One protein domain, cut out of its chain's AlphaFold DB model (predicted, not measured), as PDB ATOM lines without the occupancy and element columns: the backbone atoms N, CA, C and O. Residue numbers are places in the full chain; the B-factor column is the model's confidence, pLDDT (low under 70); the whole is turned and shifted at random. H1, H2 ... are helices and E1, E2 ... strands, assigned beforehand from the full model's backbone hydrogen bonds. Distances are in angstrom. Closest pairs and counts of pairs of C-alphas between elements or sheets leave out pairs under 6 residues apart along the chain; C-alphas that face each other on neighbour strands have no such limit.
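Overview. This is residues 12 to 133 of the 144 residues of an uncharacterized protein of Novosphingobium resinovorum (UniProt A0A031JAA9). A strongly twisted sheet of five strands is the core, with H2 and H3 packed on one face, the short H1 on the other, and H4 running along the edge hairpin E3 and E4. A second, small hairpin, E6 and E7, lies far out at one end of the long axis, and the turn of the hairpin E1 and E2 lies at the other. The 122 printed residues hold four named helices and seven named strands, in the order H1 E1 E2 E3 E4 H2 H3 E5 E6 E7 H4; the large sheet runs E2 E1 E5 E3 E4, all antiparallel, and the class is mixed, helices and strands. The whole is compact, with a radius of gyration of the C-alphas of 14.7 A, yet elongated in outline, spanning 51 by 28 by 26 A.

Along the chain. H1, residues 12 to 17, begins at C-alpha 12 (49.968, -20.657, -28.786). E1 is residues 21 to 28, 22.2 A long, and E2 residues 34 to 38. E3, residues 47 to 53, is 20.3 A long and E4, residues 56 to 63, 20.6 A. H2 is residues 67 to 75, 13.1 A; H3, residues 81 to 95, 21.2 A, begins at C-alpha 81 (37.950, 1.255, -36.799). E5 is residues 100 to 105, 17.0 A, E6 residues 110 to 112 and E7 residues 116 to 118. H4, residues 120 to 132, 17.5 A, ends at C-alpha 132 (40.277, -18.507, -25.757).

Arrangement. In the sheet, these backbone N and O atoms of neighbour strands are within hydrogen-bond range: N 37 and O 25 of E2 and E1 at 2.9 A, N 23 and O 102 of E1 and E5 at 2.8 A, N 50 and O 103 of E3 and E5 at 2.8 A, and N 51 and O 59 of E3 and E4 at 2.8 A. E4, H2 H3 and E5 form a split strand-helix-strand unit, two strands running the same way with E3 between them; its crossover is right-handed. There are three layers, helices on both faces: H2 and H3 on one, H1 and H4 on the other. H3 is over E1 at a height over the sheet of 5.9 A and runs across the strands, 80 degrees to E1 on the local plane; C-alphas 27 and 94 are closest, 7.0 A. H2 and H3 touch, H3 with residues 83 to 87 alone, closest at C-alphas 74 and 83, 5.9 A; they are only just about perpendicular, 71 degrees. H4 is over E3 and E4, height 8.8 A, along the strands, 18 degrees to E4 on the local plane; its closest C-alphas to E4 are 125 and 61, 6.2 A. H1 is on the sheet with residues 12 to 16; C-alphas 12 and 56 are 6.3 A apart. In E6 and E7, N 112 and O 116 are 2.8 A apart. In H1, H3 and H4 every O i to N i+4 pair is within hydrogen-bond range; in H2, 3 of 5 are.

Size, cuts and confidence. The C-alphas of Gly 30 and Asn 113 are the two farthest apart, 52.2 A. The printed part has no cut. No link is long; that from E2 to E3 is short and the others are tight. The mean pLDDT of the printed part is 93.4; residues 78 to 79 are under 70.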
ATOM      1  N   ALA A  12      49.139 -20.479 -27.596       96.50
ATOM      2  CA  ALA A  12      49.968 -20.657 -28.786       96.50
ATOM      3  C   ALA A  12      50.239 -22.136 -29.114       96.50
ATOM      4  O   ALA A  12      50.135 -22.530 -30.273       96.50
ATOM      5  N   ALA A  13      50.535 -22.966 -28.106       96.00
ATOM      6  CA  ALA A  13      50.699 -24.407 -28.304       96.00
ATOM      7  C   ALA A  13      49.395 -25.052 -28.800       96.00
ATOM      8  O   ALA A  13      49.427 -25.835 -29.744       96.00
ATOM      9  N   GLN A  14      48.246 -24.640 -28.251       96.06
ATOM     10  CA  GLN A  14      46.933 -25.100 -28.722       96.06
ATOM     11  C   GLN A  14      46.665 -24.716 -30.185       96.06
ATOM     12  O   GLN A  14      46.102 -25.513 -30.932       96.06
ATOM     13  N   LEU A  15      47.072 -23.514 -30.620       97.94
ATOM     14  CA  LEU A  15      46.965 -23.117 -32.028       97.94
ATOM     15  C   LEU A  15      47.812 -24.027 -32.929       97.94
ATOM     16  O   LEU A  15      47.311 -24.501 -33.948       97.94
ATOM     17  N   LEU A  16      49.068 -24.285 -32.552       97.62
ATOM     18  CA  LEU A  16      49.982 -25.149 -33.308       97.62
ATOM     19  C   LEU A  16      49.456 -26.588 -33.410       97.62
ATOM     20  O   LEU A  16      49.425 -27.155 -34.500       97.62
ATOM     21  N   GLU A  17      48.977 -27.157 -32.302       96.75
ATOM     22  CA  GLU A  17      48.323 -28.474 -32.281       96.75
ATOM     23  C   GLU A  17      47.053 -28.503 -33.147       96.75
ATOM     24  O   GLU A  17      46.748 -29.513 -33.777       96.75
ATOM     25  N   GLY A  18      46.338 -27.376 -33.225       96.00
ATOM     26  CA  GLY A  18      45.178 -27.180 -34.094       96.00
ATOM     27  C   GLY A  18      45.507 -26.968 -35.577       96.00
ATOM     28  O   GLY A  18      44.587 -26.779 -36.372       96.00
ATOM     29  N   GLY A  19      46.787 -26.984 -35.962       97.25
ATOM     30  CA  GLY A  19      47.231 -26.846 -37.350       97.25
ATOM     31  C   GLY A  19      47.492 -25.410 -37.807       97.25
ATOM     32  O   GLY A  19      47.682 -25.180 -39.002       97.25
ATOM     33  N   PHE A  20      47.516 -24.434 -36.893       97.62
ATOM     34  CA  PHE A  20      48.066 -23.122 -37.227       97.62
ATOM     35  C   PHE A  20      49.571 -23.226 -37.456       97.62
ATOM     36  O   PHE A  20      50.268 -24.025 -36.833       97.62
ATOM     37  N   VAL A  21      50.087 -22.332 -38.290       96.75
ATOM     38  CA  VAL A  21      51.524 -22.124 -38.468       96.75
ATOM     39  C   VAL A  21      51.917 -20.751 -37.943       96.75
ATOM     40  O   VAL A  21      51.156 -19.788 -38.073       96.75
ATOM     41  N   HIS A  22      53.108 -20.652 -37.349       96.75
ATOM     42  CA  HIS A  22      53.719 -19.358 -37.054       96.75
ATOM     43  C   HIS A  22      54.110 -18.696 -38.376       96.75
ATOM     44  O   HIS A  22      54.884 -19.256 -39.147       96.75
ATOM     45  N   ALA A  23      53.524 -17.537 -38.662       96.62
ATOM     46  CA  ALA A  23      53.710 -16.844 -39.930       96.62
ATOM     47  C   ALA A  23      54.759 -15.734 -39.853       96.62
ATOM     48  O   ALA A  23      55.300 -15.342 -40.882       96.62
ATOM     49  N   GLY A  24      55.007 -15.187 -38.662       96.94
ATOM     50  CA  GLY A  24      55.866 -14.026 -38.466       96.94
ATOM     51  C   GLY A  24      55.491 -13.232 -37.222       96.94
ATOM     52  O   GLY A  24      54.802 -13.734 -36.335       96.94
ATOM     53  N   ALA A  25      55.926 -11.980 -37.167       97.25
ATOM     54  CA  ALA A  25      55.627 -11.047 -36.091       97.25
ATOM     55  C   ALA A  25      55.420  -9.625 -36.629       97.25
ATOM     56  O   ALA A  25      55.816  -9.294 -37.750       97.25
ATOM     57  N   TRP A  26      54.782  -8.785 -35.820       97.06
ATOM     58  CA  TRP A  26      54.769  -7.343 -36.046       97.06
ATOM     59  C   TRP A  26      56.046  -6.705 -35.505       97.06
ATOM     60  O   TRP A  26      56.504  -7.054 -34.421       97.06
ATOM     61  N   GLU A  27      56.566  -5.731 -36.243       95.50
ATOM     62  CA  GLU A  27      57.674  -4.864 -35.844       95.50
ATOM     63  C   GLU A  27      57.318  -3.400 -36.104       95.50
ATOM     64  O   GLU A  27      56.343  -3.100 -36.797       95.50
ATOM     65  N   VAL A  28      58.126  -2.485 -35.567       93.56
ATOM     66  CA  VAL A  28      58.051  -1.055 -35.884       93.56
ATOM     67  C   VAL A  28      59.009  -0.743 -37.035       93.56
ATOM     68  O   VAL A  28      60.169  -1.149 -37.021       93.56
ATOM     69  N   ASP A  29      58.529  -0.030 -38.050       90.38
ATOM     70  CA  ASP A  29      59.349   0.497 -39.136       90.38
ATOM     71  C   ASP A  29      60.040   1.821 -38.752       90.38
ATOM     72  O   ASP A  29      59.756   2.438 -37.726       90.38
ATOM     73  N   GLY A  30      60.945   2.304 -39.609       85.12
ATOM     74  CA  GLY A  30      61.672   3.558 -39.368       85.12
ATOM     75  C   GLY A  30      60.797   4.821 -39.298       85.12
ATOM     76  O   GLY A  30      61.304   5.879 -38.939       85.12
ATOM     77  N   ALA A  31      59.506   4.733 -39.632       85.62
ATOM     78  CA  ALA A  31      58.539   5.825 -39.551       85.62
ATOM     79  C   ALA A  31      57.605   5.711 -38.326       85.62
ATOM     80  O   ALA A  31      56.662   6.497 -38.205       85.62
ATOM     81  N   GLY A  32      57.838   4.753 -37.419       84.50
ATOM     82  CA  GLY A  32      57.004   4.536 -36.229       84.50
ATOM     83  C   GLY A  32      55.686   3.810 -36.526       84.50
ATOM     84  O   GLY A  32      54.737   3.872 -35.744       84.50
ATOM     85  N   SER A  33      55.592   3.152 -37.679       88.94
ATOM     86  CA  SER A  33      54.429   2.393 -38.131       88.94
ATOM     87  C   SER A  33      54.655   0.886 -37.939       88.94
ATOM     88  O   SER A  33      55.793   0.445 -37.861       88.94
ATOM     89  N   ILE A  34      53.587   0.077 -37.843       92.94
ATOM     90  CA  ILE A  34      53.751  -1.385 -37.796       92.94
ATOM     91  C   ILE A  34      53.999  -1.956 -39.193       92.94
ATOM     92  O   ILE A  34      53.296  -1.604 -40.147       92.94
ATOM     93  N   VAL A  35      54.946  -2.883 -39.278       94.50
ATOM     94  CA  VAL A  35      55.270  -3.682 -40.462       94.50
ATOM     95  C   VAL A  35      55.261  -5.161 -40.095       94.50
ATOM     96  O   VAL A  35      55.691  -5.543 -39.004       94.50
ATOM     97  N   PHE A  36      54.738  -6.004 -40.979       95.00
ATOM     98  CA  PHE A  36      54.772  -7.445 -40.783       95.00
ATOM     99  C   PHE A  36      56.121  -8.005 -41.245       95.00
ATOM    100  O   PHE A  36      56.523  -7.814 -42.396       95.00
ATOM    101  N   ARG A  37      56.811  -8.742 -40.371       94.81
ATOM    102  CA  ARG A  37      57.992  -9.541 -40.717       94.81
ATOM    103  C   ARG A  37      57.659 -11.014 -40.595       94.81
ATOM    104  O   ARG A  37      57.468 -11.530 -39.497       94.81
ATOM    105  N   GLY A  38      57.603 -11.704 -41.721       89.94
ATOM    106  CA  GLY A  38      57.225 -13.105 -41.743       89.94
ATOM    107  C   GLY A  38      57.426 -13.746 -43.102       89.94
ATOM    108  O   GLY A  38      58.102 -13.190 -43.965       89.94
ATOM    109  N   ASP A  39      56.827 -14.917 -43.278       83.75
ATOM    110  CA  ASP A  39      56.908 -15.680 -44.517       83.75
ATOM    111  C   ASP A  39      56.275 -14.904 -45.689       83.75
ATOM    112  O   ASP A  39      55.109 -14.496 -45.651       83.75
ATOM    113  N   GLU A  40      57.032 -14.728 -46.771       71.81
ATOM    114  CA  GLU A  40      56.559 -14.094 -48.006       71.81
ATOM    115  C   GLU A  40      55.455 -14.909 -48.709       71.81
ATOM    116  O   GLU A  40      54.729 -14.386 -49.565       71.81
ATOM    117  N   ARG A  41      55.288 -16.182 -48.334       82.06
ATOM    118  CA  ARG A  41      54.330 -17.143 -48.899       82.06
ATOM    119  C   ARG A  41      53.043 -17.253 -48.087       82.06
ATOM    120  O   ARG A  41      52.375 -18.283 -48.130       82.06
ATOM    121  N   LEU A  42      52.666 -16.189 -47.375       89.50
ATOM    122  CA  LEU A  42      51.362 -16.108 -46.721       89.50
ATOM    123  C   LEU A  42      50.227 -16.523 -47.678       89.50
ATOM    124  O   LEU A  42      50.171 -16.007 -48.807       89.50
ATOM    125  N   PRO A  43      49.288 -17.371 -47.221       91.12
ATOM    126  CA  PRO A  43      48.179 -17.817 -48.048       91.12
ATOM    127  C   PRO A  43      47.382 -16.644 -48.635       91.12
ATOM    128  O   PRO A  43      47.159 -15.601 -47.996       91.12
ATOM    129  N   ARG A  44      46.946 -16.815 -49.883       92.88
ATOM    130  CA  ARG A  44      46.052 -15.878 -50.586       92.88
ATOM    131  C   ARG A  44      44.583 -16.285 -50.449       92.88
ATOM    132  O   ARG A  44      43.704 -15.533 -50.860       92.88
ATOM    133  N   GLU A  45      44.345 -17.435 -49.841       94.31
ATOM    134  CA  GLU A  45      43.070 -18.070 -49.560       94.31
ATOM    135  C   GLU A  45      42.422 -17.522 -48.285       94.31
ATOM    136  O   GLU A  45      43.075 -16.906 -47.432       94.31
ATOM    137  N   ALA A  46      41.117 -17.762 -48.157       96.50
ATOM    138  CA  ALA A  46      40.389 -17.413 -46.953       96.50
ATOM    139  C   ALA A  46      40.919 -18.198 -45.744       96.50
ATOM    140  O   ALA A  46      41.173 -19.395 -45.831       96.50
ATOM    141  N   GLY A  47      41.092 -17.521 -44.613       97.88
ATOM    142  CA  GLY A  47      41.692 -18.138 -43.436       97.88
ATOM    143  C   GLY A  47      41.466 -17.358 -42.153       97.88
ATOM    144  O   GLY A  47      40.860 -16.281 -42.153       97.88
ATOM    145  N   VAL A  48      41.982 -17.910 -41.060       98.38
ATOM    146  CA  VAL A  48      41.960 -17.311 -39.722       98.38
ATOM    147  C   VAL A  48      43.388 -16.961 -39.319       98.38
ATOM    148  O   VAL A  48      44.329 -17.690 -39.631       98.38
ATOM    149  N   TYR A  49      43.555 -15.832 -38.637       98.19
ATOM    150  CA  TYR A  49      44.822 -15.410 -38.050       98.19
ATOM    151  C   TYR A  49      44.640 -15.050 -36.579       98.19
ATOM    152  O   TYR A  49      43.562 -14.621 -36.159       98.19
ATOM    153  N   ALA A  50      45.710 -15.204 -35.808       98.44
ATOM    154  CA  ALA A  50      45.754 -14.874 -34.395       98.44
ATOM    155  C   ALA A  50      47.003 -14.056 -34.061       98.44
ATOM    156  O   ALA A  50      48.082 -14.336 -34.582       98.44
ATOM    157  N   TYR A  51      46.854 -13.061 -33.186       98.38
ATOM    158  CA  TYR A  51      47.972 -12.328 -32.591       98.38
ATOM    159  C   TYR A  51      48.246 -12.868 -31.198       98.38
ATOM    160  O   TYR A  51      47.325 -12.986 -30.384       98.38
ATOM    161  N   VAL A  52      49.509 -13.184 -30.939       98.50
ATOM    162  CA  VAL A  52      49.964 -13.887 -29.744       98.50
ATOM    163  C   VAL A  52      51.078 -13.098 -29.074       98.50
ATOM    164  O   VAL A  52      52.000 -12.634 -29.738       98.50
ATOM    165  N   VAL A  53      51.000 -12.970 -27.752       97.50
ATOM    166  CA  VAL A  53      51.995 -12.270 -26.928       97.50
ATOM    167  C   VAL A  53      52.333 -13.171 -25.755       97.50
ATOM    168  O   VAL A  53      51.430 -13.606 -25.045       97.50
ATOM    169  N   ALA A  54      53.614 -13.507 -25.585       95.06
ATOM    170  CA  ALA A  54      54.084 -14.410 -24.526       95.06
ATOM    171  C   ALA A  54      53.286 -15.736 -24.422       95.06
ATOM    172  O   ALA A  54      53.083 -16.280 -23.340       95.06
ATOM    173  N   GLY A  55      52.818 -16.265 -25.559       95.62
ATOM    174  CA  GLY A  55      52.040 -17.508 -25.627       95.62
ATOM    175  C   GLY A  55      50.524 -17.362 -25.421       95.62
ATOM    176  O   GLY A  55      49.806 -18.357 -25.555       95.62
ATOM    177  N   GLU A  56      50.014 -16.160 -25.145       97.44
ATOM    178  CA  GLU A  56      48.580 -15.879 -24.993       97.44
ATOM    179  C   GLU A  56      47.969 -15.295 -26.269       97.44
ATOM    180  O   GLU A  56      48.509 -14.346 -26.846       97.44
ATOM    181  N   VAL A  57      46.807 -15.806 -26.694       98.12
ATOM    182  CA  VAL A  57      46.084 -15.245 -27.841       98.12
ATOM    183  C   VAL A  57      45.400 -13.951 -27.418       98.12
ATOM    184  O   VAL A  57      44.476 -13.924 -26.606       98.12
ATOM    185  N   CYS A  58      45.849 -12.850 -28.007       97.81
ATOM    186  CA  CYS A  58      45.350 -11.511 -27.727       97.81
ATOM    187  C   CYS A  58      44.247 -11.099 -28.702       97.81
ATOM    188  O   CYS A  58      43.323 -10.386 -28.310       97.81
ATOM    189  N   TYR A  59      44.306 -11.582 -29.945       98.00
ATOM    190  CA  TYR A  59      43.308 -11.319 -30.979       98.00
ATOM    191  C   TYR A  59      43.169 -12.495 -31.938       98.00
ATOM    192  O   TYR A  59      44.161 -13.134 -32.268       98.00
ATOM    193  N   VAL A  60      41.955 -12.719 -32.427       98.12
ATOM    194  CA  VAL A  60      41.627 -13.628 -33.528       98.12
ATOM    195  C   VAL A  60      40.832 -12.846 -34.566       98.12
ATOM    196  O   VAL A  60      39.944 -12.066 -34.212       98.12
ATOM    197  N   GLY A  61      41.141 -13.049 -35.841       96.56
ATOM    198  CA  GLY A  61      40.374 -12.477 -36.937       96.56
ATOM    199  C   GLY A  61      40.278 -13.412 -38.136       96.56
ATOM    200  O   GLY A  61      41.146 -14.255 -38.355       96.56
ATOM    201  N   SER A  62      39.256 -13.213 -38.963       96.06
ATOM    202  CA  SER A  62      39.128 -13.865 -40.269       96.06
ATOM    203  C   SER A  62      39.566 -12.975 -41.438       96.06
ATOM    204  O   SER A  62      39.570 -11.737 -41.384       96.06
ATOM    205  N   ALA A  63      39.964 -13.628 -42.526       94.94
ATOM    206  CA  ALA A  63      40.449 -13.008 -43.748       94.94
ATOM    207  C   ALA A  63      39.774 -13.629 -44.978       94.94
ATOM    208  O   ALA A  63      40.364 -14.461 -45.647       94.94
ATOM    209  N   GLN A  64      38.568 -13.185 -45.335       93.31
ATOM    210  CA  GLN A  64      37.810 -13.756 -46.466       93.31
ATOM    211  C   GLN A  64      38.425 -13.483 -47.857       93.31
ATOM    212  O   GLN A  64      38.094 -14.147 -48.831       93.31
ATOM    213  N   ARG A  65      39.326 -12.494 -47.975       91.75
ATOM    214  CA  ARG A  65      40.003 -12.108 -49.236       91.75
ATOM    215  C   ARG A  65      41.504 -12.434 -49.249       91.75
ATOM    216  O   ARG A  65      42.275 -11.752 -49.928       91.75
ATOM    217  N   GLY A  66      41.927 -13.401 -48.442       94.50
ATOM    218  CA  GLY A  66      43.332 -13.777 -48.321       94.50
ATOM    219  C   GLY A  66      44.007 -13.233 -47.069       94.50
ATOM    220  O   GLY A  66      43.921 -12.036 -46.769       94.50
ATOM    221  N   LEU A  67      44.741 -14.105 -46.377       95.19
ATOM    222  CA  LEU A  67      45.534 -13.768 -45.190       95.19
ATOM    223  C   LEU A  67      46.591 -12.700 -45.494       95.19
ATOM    224  O   LEU A  67      46.682 -11.703 -44.774       95.19
ATOM    225  N   ARG A  68      47.305 -12.824 -46.620       93.25
ATOM    226  CA  ARG A  68      48.285 -11.818 -47.069       93.25
ATOM    227  C   ARG A  68      47.677 -10.422 -47.211       93.25
ATOM    228  O   ARG A  68      48.220  -9.442 -46.706       93.25
ATOM    229  N   THR A  69      46.536 -10.325 -47.891       91.50
ATOM    230  CA  THR A  69      45.824  -9.050 -48.077       91.50
ATOM    231  C   THR A  69      45.385  -8.479 -46.733       91.50
ATOM    232  O   THR A  69      45.497  -7.276 -46.499       91.50
ATOM    233  N   ARG A  70      44.901  -9.341 -45.831       92.50
ATOM    234  CA  ARG A  70      44.423  -8.924 -44.517       92.50
ATOM    235  C   ARG A  70      45.539  -8.367 -43.639       92.50
ATOM    236  O   ARG A  70      45.320  -7.318 -43.043       92.50
ATOM    237  N   LEU A  71      46.708  -9.007 -43.591       92.19
ATOM    238  CA  LEU A  71      47.852  -8.510 -42.819       92.19
ATOM    239  C   LEU A  71      48.364  -7.181 -43.389       92.19
ATOM    240  O   LEU A  71      48.477  -6.208 -42.648       92.19
ATOM    241  N   ARG A  72      48.488  -7.058 -44.715       89.62
ATOM    242  CA  ARG A  72      48.844  -5.783 -45.364       89.62
ATOM    243  C   ARG A  72      47.888  -4.634 -45.015       89.62
ATOM    244  O   ARG A  72      48.297  -3.481 -44.923       89.62
ATOM    245  N   HIS A  73      46.601  -4.907 -44.794       88.44
ATOM    246  CA  HIS A  73      45.670  -3.859 -44.362       88.44
ATOM    247  C   HIS A  73      46.002  -3.276 -42.986       88.44
ATOM    248  O   HIS A  73      45.686  -2.110 -42.762       88.44
ATOM    249  N   TYR A  74      46.620  -4.036 -42.077       88.31
ATOM    250  CA  TYR A  74      47.055  -3.509 -40.782       88.31
ATOM    251  C   TYR A  74      48.262  -2.575 -40.917       88.31
ATOM    252  O   TYR A  74      48.321  -1.577 -40.199       88.31
ATOM    253  N   GLU A  75      49.154  -2.824 -41.879       87.69
ATOM    254  CA  GLU A  75      50.296  -1.949 -42.196       87.69
ATOM    255  C   GLU A  75      49.839  -0.578 -42.719       87.69
ATOM    256  O   GLU A  75      50.404   0.450 -42.358       87.69
ATOM    257  N   ILE A  76      48.771  -0.551 -43.527       82.94
ATOM    258  CA  ILE A  76      48.314   0.644 -44.266       82.94
ATOM    259  C   ILE A  76      47.019   1.240 -43.663       82.94
ATOM    260  O   ILE A  76      46.401   2.126 -44.249       82.94
ATOM    261  N   ALA A  77      46.543   0.745 -42.516       70.81
ATOM    262  CA  ALA A  77      45.204   1.047 -41.999       70.81
ATOM    263  C   ALA A  77      44.929   2.562 -41.845       70.81
ATOM    264  O   ALA A  77      45.468   3.201 -40.946       70.81
ATOM    265  N   LYS A  78      44.024   3.119 -42.671       59.50
ATOM    266  CA  LYS A  78      43.573   4.528 -42.580       59.50
ATOM    267  C   LYS A  78      42.123   4.714 -42.109       59.50
ATOM    268  O   LYS A  78      41.817   5.760 -41.554       59.50
ATOM    269  N   THR A  79      41.227   3.739 -42.311       64.31
ATOM    270  CA  THR A  79      39.769   3.984 -42.165       64.31
ATOM    271  C   THR A  79      38.964   2.905 -41.430       64.31
ATOM    272  O   THR A  79      37.850   3.177 -40.983       64.31
ATOM    273  N   LEU A  80      39.487   1.687 -41.239       77.94
ATOM    274  CA  LEU A  80      38.759   0.625 -40.528       77.94
ATOM    275  C   LEU A  80      38.975   0.727 -39.015       77.94
ATOM    276  O   LEU A  80      40.063   0.435 -38.522       77.94
ATOM    277  N   ARG A  81      37.915   1.063 -38.265       83.94
ATOM    278  CA  ARG A  81      37.950   1.255 -36.799       83.94
ATOM    279  C   ARG A  81      38.593   0.083 -36.047       83.94
ATOM    280  O   ARG A  81      39.412   0.307 -35.160       83.94
ATOM    281  N   THR A  82      38.250  -1.159 -36.399       83.44
ATOM    282  CA  THR A  82      38.842  -2.350 -35.763       83.44
ATOM    283  C   THR A  82      40.328  -2.472 -36.074       83.44
ATOM    284  O   THR A  82      41.107  -2.691 -35.155       83.44
ATOM    285  N   ALA A  83      40.725  -2.292 -37.337       83.94
ATOM    286  CA  ALA A  83      42.130  -2.380 -37.725       83.94
ATOM    287  C   ALA A  83      42.964  -1.291 -37.039       83.94
ATOM    288  O   ALA A  83      44.021  -1.589 -36.497       83.94
ATOM    289  N   HIS A  84      42.441  -0.062 -36.979       88.38
ATOM    290  CA  HIS A  84      43.072   1.046 -36.272       88.38
ATOM    291  C   HIS A  84      43.252   0.744 -34.780       88.38
ATOM    292  O   HIS A  84      44.357   0.867 -34.271       88.38
ATOM    293  N   ARG A  85      42.200   0.284 -34.089       91.50
ATOM    294  CA  ARG A  85      42.286  -0.069 -32.664       91.50
ATOM    295  C   ARG A  85      43.316  -1.163 -32.405       91.50
ATOM    296  O   ARG A  85      44.173  -0.991 -31.557       91.50
ATOM    297  N   ILE A  86      43.225  -2.278 -33.127       93.06
ATOM    298  CA  ILE A  86      44.159  -3.396 -32.956       93.06
ATOM    299  C   ILE A  86      45.594  -2.949 -33.250       93.06
ATOM    300  O   ILE A  86      46.510  -3.347 -32.547       93.06
ATOM    301  N   ARG A  87      45.795  -2.073 -34.238       92.62
ATOM    302  CA  ARG A  87      47.104  -1.476 -34.506       92.62
ATOM    303  C   ARG A  87      47.637  -0.661 -33.324       92.62
ATOM    304  O   ARG A  87      48.828  -0.743 -33.058       92.62
ATOM    305  N   GLN A  88      46.790   0.090 -32.615       92.25
ATOM    306  CA  GLN A  88      47.213   0.800 -31.400       92.25
ATOM    307  C   GLN A  88      47.647  -0.170 -30.294       92.25
ATOM    308  O   GLN A  88      48.667   0.066 -29.660       92.25
ATOM    309  N   GLU A  89      46.931  -1.283 -30.110       95.56
ATOM    310  CA  GLU A  89      47.328  -2.327 -29.151       95.56
ATOM    311  C   GLU A  89      48.702  -2.924 -29.493       95.56
ATOM    312  O   GLU A  89      49.539  -3.114 -28.614       95.56
ATOM    313  N   VAL A  90      48.952  -3.191 -30.781       95.50
ATOM    314  CA  VAL A  90      50.246  -3.703 -31.256       95.50
ATOM    315  C   VAL A  90      51.357  -2.677 -31.025       95.50
ATOM    316  O   VAL A  90      52.396  -3.034 -30.485       95.50
ATOM    317  N   LEU A  91      51.142  -1.407 -31.386       94.62
ATOM    318  CA  LEU A  91      52.131  -0.342 -31.174       94.62
ATOM    319  C   LEU A  91      52.473  -0.152 -29.693       94.62
ATOM    320  O   LEU A  91      53.645   0.006 -29.369       94.62
ATOM    321  N   ALA A  92      51.474  -0.193 -28.807       94.69
ATOM    322  CA  ALA A  92      51.690  -0.065 -27.370       94.69
ATOM    323  C   ALA A  92      52.586  -1.188 -26.826       94.69
ATOM    324  O   ALA A  92      53.514  -0.917 -26.075       94.69
ATOM    325  N   LEU A  93      52.365  -2.434 -27.258       95.62
ATOM    326  CA  LEU A  93      53.220  -3.554 -26.857       95.62
ATOM    327  C   LEU A  93      54.636  -3.458 -27.425       95.62
ATOM    328  O   LEU A  93      55.593  -3.735 -26.711       95.62
ATOM    329  N   LEU A  94      54.777  -3.055 -28.689       94.94
ATOM    330  CA  LEU A  94      56.094  -2.900 -29.306       94.94
ATOM    331  C   LEU A  94      56.909  -1.775 -28.649       94.94
ATOM    332  O   LEU A  94      58.128  -1.879 -28.577       94.94
ATOM    333  N   ALA A  95      56.256  -0.722 -28.144       94.00
ATOM    334  CA  ALA A  95      56.916   0.331 -27.370       94.00
ATOM    335  C   ALA A  95      57.488  -0.178 -26.032       94.00
ATOM    336  O   ALA A  95      58.485   0.359 -25.556       94.00
ATOM    337  N   ASP A  96      56.900  -1.242 -25.482       93.81
ATOM    338  CA  ASP A  96      57.354  -1.935 -24.272       93.81
ATOM    339  C   ASP A  96      58.306  -3.114 -24.586       93.81
ATOM    340  O   ASP A  96      58.477  -4.009 -23.758       93.81
ATOM    341  N   ASP A  97      58.896  -3.150 -25.790       92.56
ATOM    342  CA  ASP A  97      59.786  -4.219 -26.286       92.56
ATOM    343  C   ASP A  97      59.140  -5.623 -26.278       92.56
ATOM    344  O   ASP A  97      59.806  -6.661 -26.247       92.56
ATOM    345  N   GLN A  98      57.803  -5.684 -26.311       94.56
ATOM    346  CA  GLN A  98      57.072  -6.943 -26.392       94.56
ATOM    347  C   GLN A  98      56.848  -7.360 -27.841       94.56
ATOM    348  O   GLN A  98      56.406  -6.590 -28.691       94.56
ATOM    349  N   ARG A  99      57.065  -8.647 -28.102       93.69
ATOM    350  CA  ARG A  99      56.830  -9.260 -29.408       93.69
ATOM    351  C   ARG A  99      55.359  -9.633 -29.597       93.69
ATOM    352  O   ARG A  99      54.754 -10.261 -28.728       93.69
ATOM    353  N   VAL A 100      54.816  -9.314 -30.773       97.75
ATOM    354  CA  VAL A 100      53.477  -9.746 -31.198       97.75
ATOM    355  C   VAL A 100      53.608 -10.721 -32.366       97.75
ATOM    356  O   VAL A 100      53.771 -10.311 -33.515       97.75
ATOM    357  N   ASP A 101      53.531 -12.013 -32.068       98.06
ATOM    358  CA  ASP A 101      53.573 -13.078 -33.067       98.06
ATOM    359  C   ASP A 101      52.238 -13.221 -33.797       98.06
ATOM    360  O   ASP A 101      51.164 -12.998 -33.235       98.06
ATOM    361  N   VAL A 102      52.307 -13.643 -35.057       98.00
ATOM    362  CA  VAL A 102      51.151 -13.894 -35.913       98.00
ATOM    363  C   VAL A 102      51.128 -15.363 -36.301       98.00
ATOM    364  O   VAL A 102      52.085 -15.888 -36.868       98.00
ATOM    365  N   TYR A 103      50.002 -16.010 -36.033       98.19
ATOM    366  CA  TYR A 103      49.728 -17.386 -36.432       98.19
ATOM    367  C   TYR A 103      48.600 -17.399 -37.449       98.19
ATOM    368  O   TYR A 103      47.667 -16.603 -37.330       98.19
ATOM    369  N   VAL A 104      48.658 -18.293 -38.436       98.06
ATOM    370  CA  VAL A 104      47.639 -18.386 -39.490       98.06
ATOM    371  C   VAL A 104      47.232 -19.825 -39.783       98.06
ATOM    372  O   VAL A 104      48.017 -20.749 -39.589       98.06
ATOM    373  N   ILE A 105      46.012 -20.000 -40.290       97.88
ATOM    374  CA  ILE A 105      45.507 -21.270 -40.819       97.88
ATOM    375  C   ILE A 105      44.536 -21.022 -41.979       97.88
ATOM    376  O   ILE A 105      43.759 -20.062 -41.968       97.88
ATOM    377  N   VAL A 106      44.558 -21.921 -42.961       97.88
ATOM    378  CA  VAL A 106      43.516 -22.056 -43.987       97.88
ATOM    379  C   VAL A 106      42.729 -23.321 -43.643       97.88
ATOM    380  O   VAL A 106      43.236 -24.420 -43.876       97.88
ATOM    381  N   PRO A 107      41.545 -23.208 -43.010       96.94
ATOM    382  CA  PRO A 107      40.775 -24.387 -42.652       96.94
ATOM    383  C   PRO A 107      40.270 -25.090 -43.923       96.94
ATOM    384  O   PRO A 107      39.988 -24.423 -44.923       96.94
ATOM    385  N   PRO A 108      40.127 -26.426 -43.908       95.81
ATOM    386  CA  PRO A 108      39.592 -27.152 -45.052       95.81
ATOM    387  C   PRO A 108      38.142 -26.739 -45.332       95.81
ATOM    388  O   PRO A 108      37.419 -26.285 -44.441       95.81
ATOM    389  N   ALA A 109      37.701 -26.932 -46.574       94.12
ATOM    390  CA  ALA A 109      36.291 -26.803 -46.917       94.12
ATOM    391  C   ALA A 109      35.478 -27.932 -46.261       94.12
ATOM    392  O   ALA A 109      35.938 -29.073 -46.175       94.12
ATOM    393  N   LEU A 110      34.256 -27.622 -45.828       96.81
ATOM    394  CA  LEU A 110      33.341 -28.585 -45.221       96.81
ATOM    395  C   LEU A 110      31.935 -28.409 -45.797       96.81
ATOM    396  O   LEU A 110      31.489 -27.288 -46.047       96.81
ATOM    397  N   ALA A 111      31.226 -29.523 -45.970       97.00
ATOM    398  CA  ALA A 111      29.821 -29.536 -46.355       97.00
ATOM    399  C   ALA A 111      28.996 -30.343 -45.346       97.00
ATOM    400  O   ALA A 111      29.315 -31.494 -45.041       97.00
ATOM    401  N   LEU A 112      27.909 -29.757 -44.848       96.19
ATOM    402  CA  LEU A 112      26.954 -30.434 -43.981       96.19
ATOM    403  C   LEU A 112      26.178 -31.466 -44.803       96.19
ATOM    404  O   LEU A 112      25.529 -31.125 -45.796       96.19
ATOM    405  N   ASN A 113      26.278 -32.732 -44.389       96.88
ATOM    406  CA  ASN A 113      25.722 -33.894 -45.090       96.88
ATOM    407  C   ASN A 113      26.155 -33.990 -46.565       96.88
ATOM    408  O   ASN A 113      25.436 -34.551 -47.384       96.88
ATOM    409  N   GLY A 114      27.304 -33.405 -46.921       95.38
ATOM    410  CA  GLY A 114      27.787 -33.350 -48.303       95.38
ATOM    411  C   GLY A 114      27.011 -32.402 -49.229       95.38
ATOM    412  O   GLY A 114      27.299 -32.387 -50.420       95.38
ATOM    413  N   VAL A 115      26.053 -31.618 -48.715       96.81
ATOM    414  CA  VAL A 115      25.150 -30.791 -49.541       96.81
ATOM    415  C   VAL A 115      25.301 -29.299 -49.262       96.81
ATOM    416  O   VAL A 115      25.475 -28.515 -50.192       96.81
ATOM    417  N   LEU A 116      25.216 -28.883 -47.996       97.62
ATOM    418  CA  LEU A 116      25.190 -27.458 -47.651       97.62
ATOM    419  C   LEU A 116      26.594 -26.965 -47.285       97.62
ATOM    420  O   LEU A 116      27.242 -27.599 -46.451       97.62
ATOM    421  N   PRO A 117      27.077 -25.847 -47.852       96.12
ATOM    422  CA  PRO A 117      28.406 -25.339 -47.538       96.12
ATOM    423  C   PRO A 117      28.472 -24.850 -46.088       96.12
ATOM    424  O   PRO A 117      27.570 -24.160 -45.611       96.12
ATOM    425  N   VAL A 118      29.564 -25.181 -45.400       97.00
ATOM    426  CA  VAL A 118      29.882 -24.649 -44.072       97.00
ATOM    427  C   VAL A 118      31.019 -23.645 -44.211       97.00
ATOM    428  O   VAL A 118      32.081 -23.974 -44.735       97.00
ATOM    429  N   ASP A 119      30.814 -22.427 -43.704       97.06
ATOM    430  CA  ASP A 119      31.886 -21.438 -43.588       97.06
ATOM    431  C   ASP A 119      32.812 -21.823 -42.424       97.06
ATOM    432  O   ASP A 119      32.584 -21.484 -41.259       97.06
ATOM    433  N   THR A 120      33.853 -22.589 -42.748       97.12
ATOM    434  CA  THR A 120      34.833 -23.063 -41.767       97.12
ATOM    435  C   THR A 120      35.716 -21.942 -41.233       97.12
ATOM    436  O   THR A 120      36.192 -22.044 -40.105       97.12
ATOM    437  N   VAL A 121      35.885 -20.844 -41.976       97.75
ATOM    438  CA  VAL A 121      36.634 -19.665 -41.523       97.75
ATOM    439  C   VAL A 121      35.857 -18.936 -40.429       97.75
ATOM    440  O   VAL A 121      36.402 -18.709 -39.348       97.75
ATOM    441  N   ALA A 122      34.582 -18.620 -40.672       96.50
ATOM    442  CA  ALA A 122      33.729 -17.958 -39.685       96.50
ATOM    443  C   ALA A 122      33.498 -18.847 -38.454       96.50
ATOM    444  O   ALA A 122      33.588 -18.378 -37.318       96.50
ATOM    445  N   GLY A 123      33.251 -20.143 -38.668       97.12
ATOM    446  CA  GLY A 123      33.070 -21.106 -37.582       97.12
ATOM    447  C   GLY A 123      34.307 -21.244 -36.692       97.12
ATOM    448  O   GLY A 123      34.177 -21.257 -35.465       97.12
ATOM    449  N   LEU A 124      35.504 -21.308 -37.287       98.00
ATOM    450  CA  LEU A 124      36.760 -21.411 -36.544       98.00
ATOM    451  C   LEU A 124      37.091 -20.119 -35.786       98.00
ATOM    452  O   LEU A 124      37.444 -20.194 -34.609       98.00
ATOM    453  N   GLU A 125      36.943 -18.946 -36.413       97.81
ATOM    454  CA  GLU A 125      37.134 -17.643 -35.752       97.81
ATOM    455  C   GLU A 125      36.259 -17.533 -34.498       97.81
ATOM    456  O   GLU A 125      36.758 -17.295 -33.397       97.81
ATOM    457  N   GLU A 126      34.956 -17.757 -34.650       97.44
ATOM    458  CA  GLU A 126      33.997 -17.653 -33.556       97.44
ATOM    459  C   GLU A 126      34.252 -18.717 -32.467       97.44
ATOM    460  O   GLU A 126      34.187 -18.426 -31.270       97.44
ATOM    461  N   GLY A 127      34.607 -19.946 -32.860       96.88
ATOM    462  CA  GLY A 127      35.005 -21.008 -31.935       96.88
ATOM    463  C   GLY A 127      36.191 -20.608 -31.053       96.88
ATOM    464  O   GLY A 127      36.108 -20.740 -29.829       96.88
ATOM    465  N   LEU A 128      37.248 -20.059 -31.658       97.56
ATOM    466  CA  LEU A 128      38.449 -19.590 -30.959       97.56
ATOM    467  C   LEU A 128      38.161 -18.384 -30.057       97.56
ATOM    468  O   LEU A 128      38.644 -18.330 -28.928       97.56
ATOM    469  N   ILE A 129      37.346 -17.425 -30.506       96.75
ATOM    470  CA  ILE A 129      36.980 -16.257 -29.690       96.75
ATOM    471  C   ILE A 129      36.228 -16.688 -28.427       96.75
ATOM    472  O   ILE A 129      36.488 -16.162 -27.338       96.75
ATOM    473  N   ARG A 130      35.310 -17.654 -28.539       95.75
ATOM    474  CA  ARG A 130      34.555 -18.164 -27.386       95.75
ATOM    475  C   ARG A 130      35.425 -18.950 -26.412       95.75
ATOM    476  O   ARG A 130      35.269 -18.762 -25.202       95.75
ATOM    477  N   SER A 131      36.304 -19.813 -26.922       94.75
ATOM    478  CA  SER A 131      37.132 -20.698 -26.095       94.75
ATOM    479  C   SER A 131      38.296 -19.957 -25.436       94.75
ATOM    480  O   SER A 131      38.469 -20.061 -24.224       94.75
ATOM    481  N   LEU A 132      39.045 -19.165 -26.206       95.19
ATOM    482  CA  LEU A 132      40.277 -18.507 -25.757       95.19
ATOM    483  C   LEU A 132      40.030 -17.133 -25.130       95.19
ATOM    484  O   LEU A 132      40.857 -16.635 -24.373       95.19
ATOM    485  N   ARG A 133      38.869 -16.529 -25.412       94.88
ATOM    486  CA  ARG A 133      38.450 -15.210 -24.911       94.88
ATOM    487  C   ARG A 133      39.522 -14.119 -25.109       94.88
ATOM    488  O   ARG A 133      39.868 -13.446 -24.137       94.88
TER     489      ARG A 133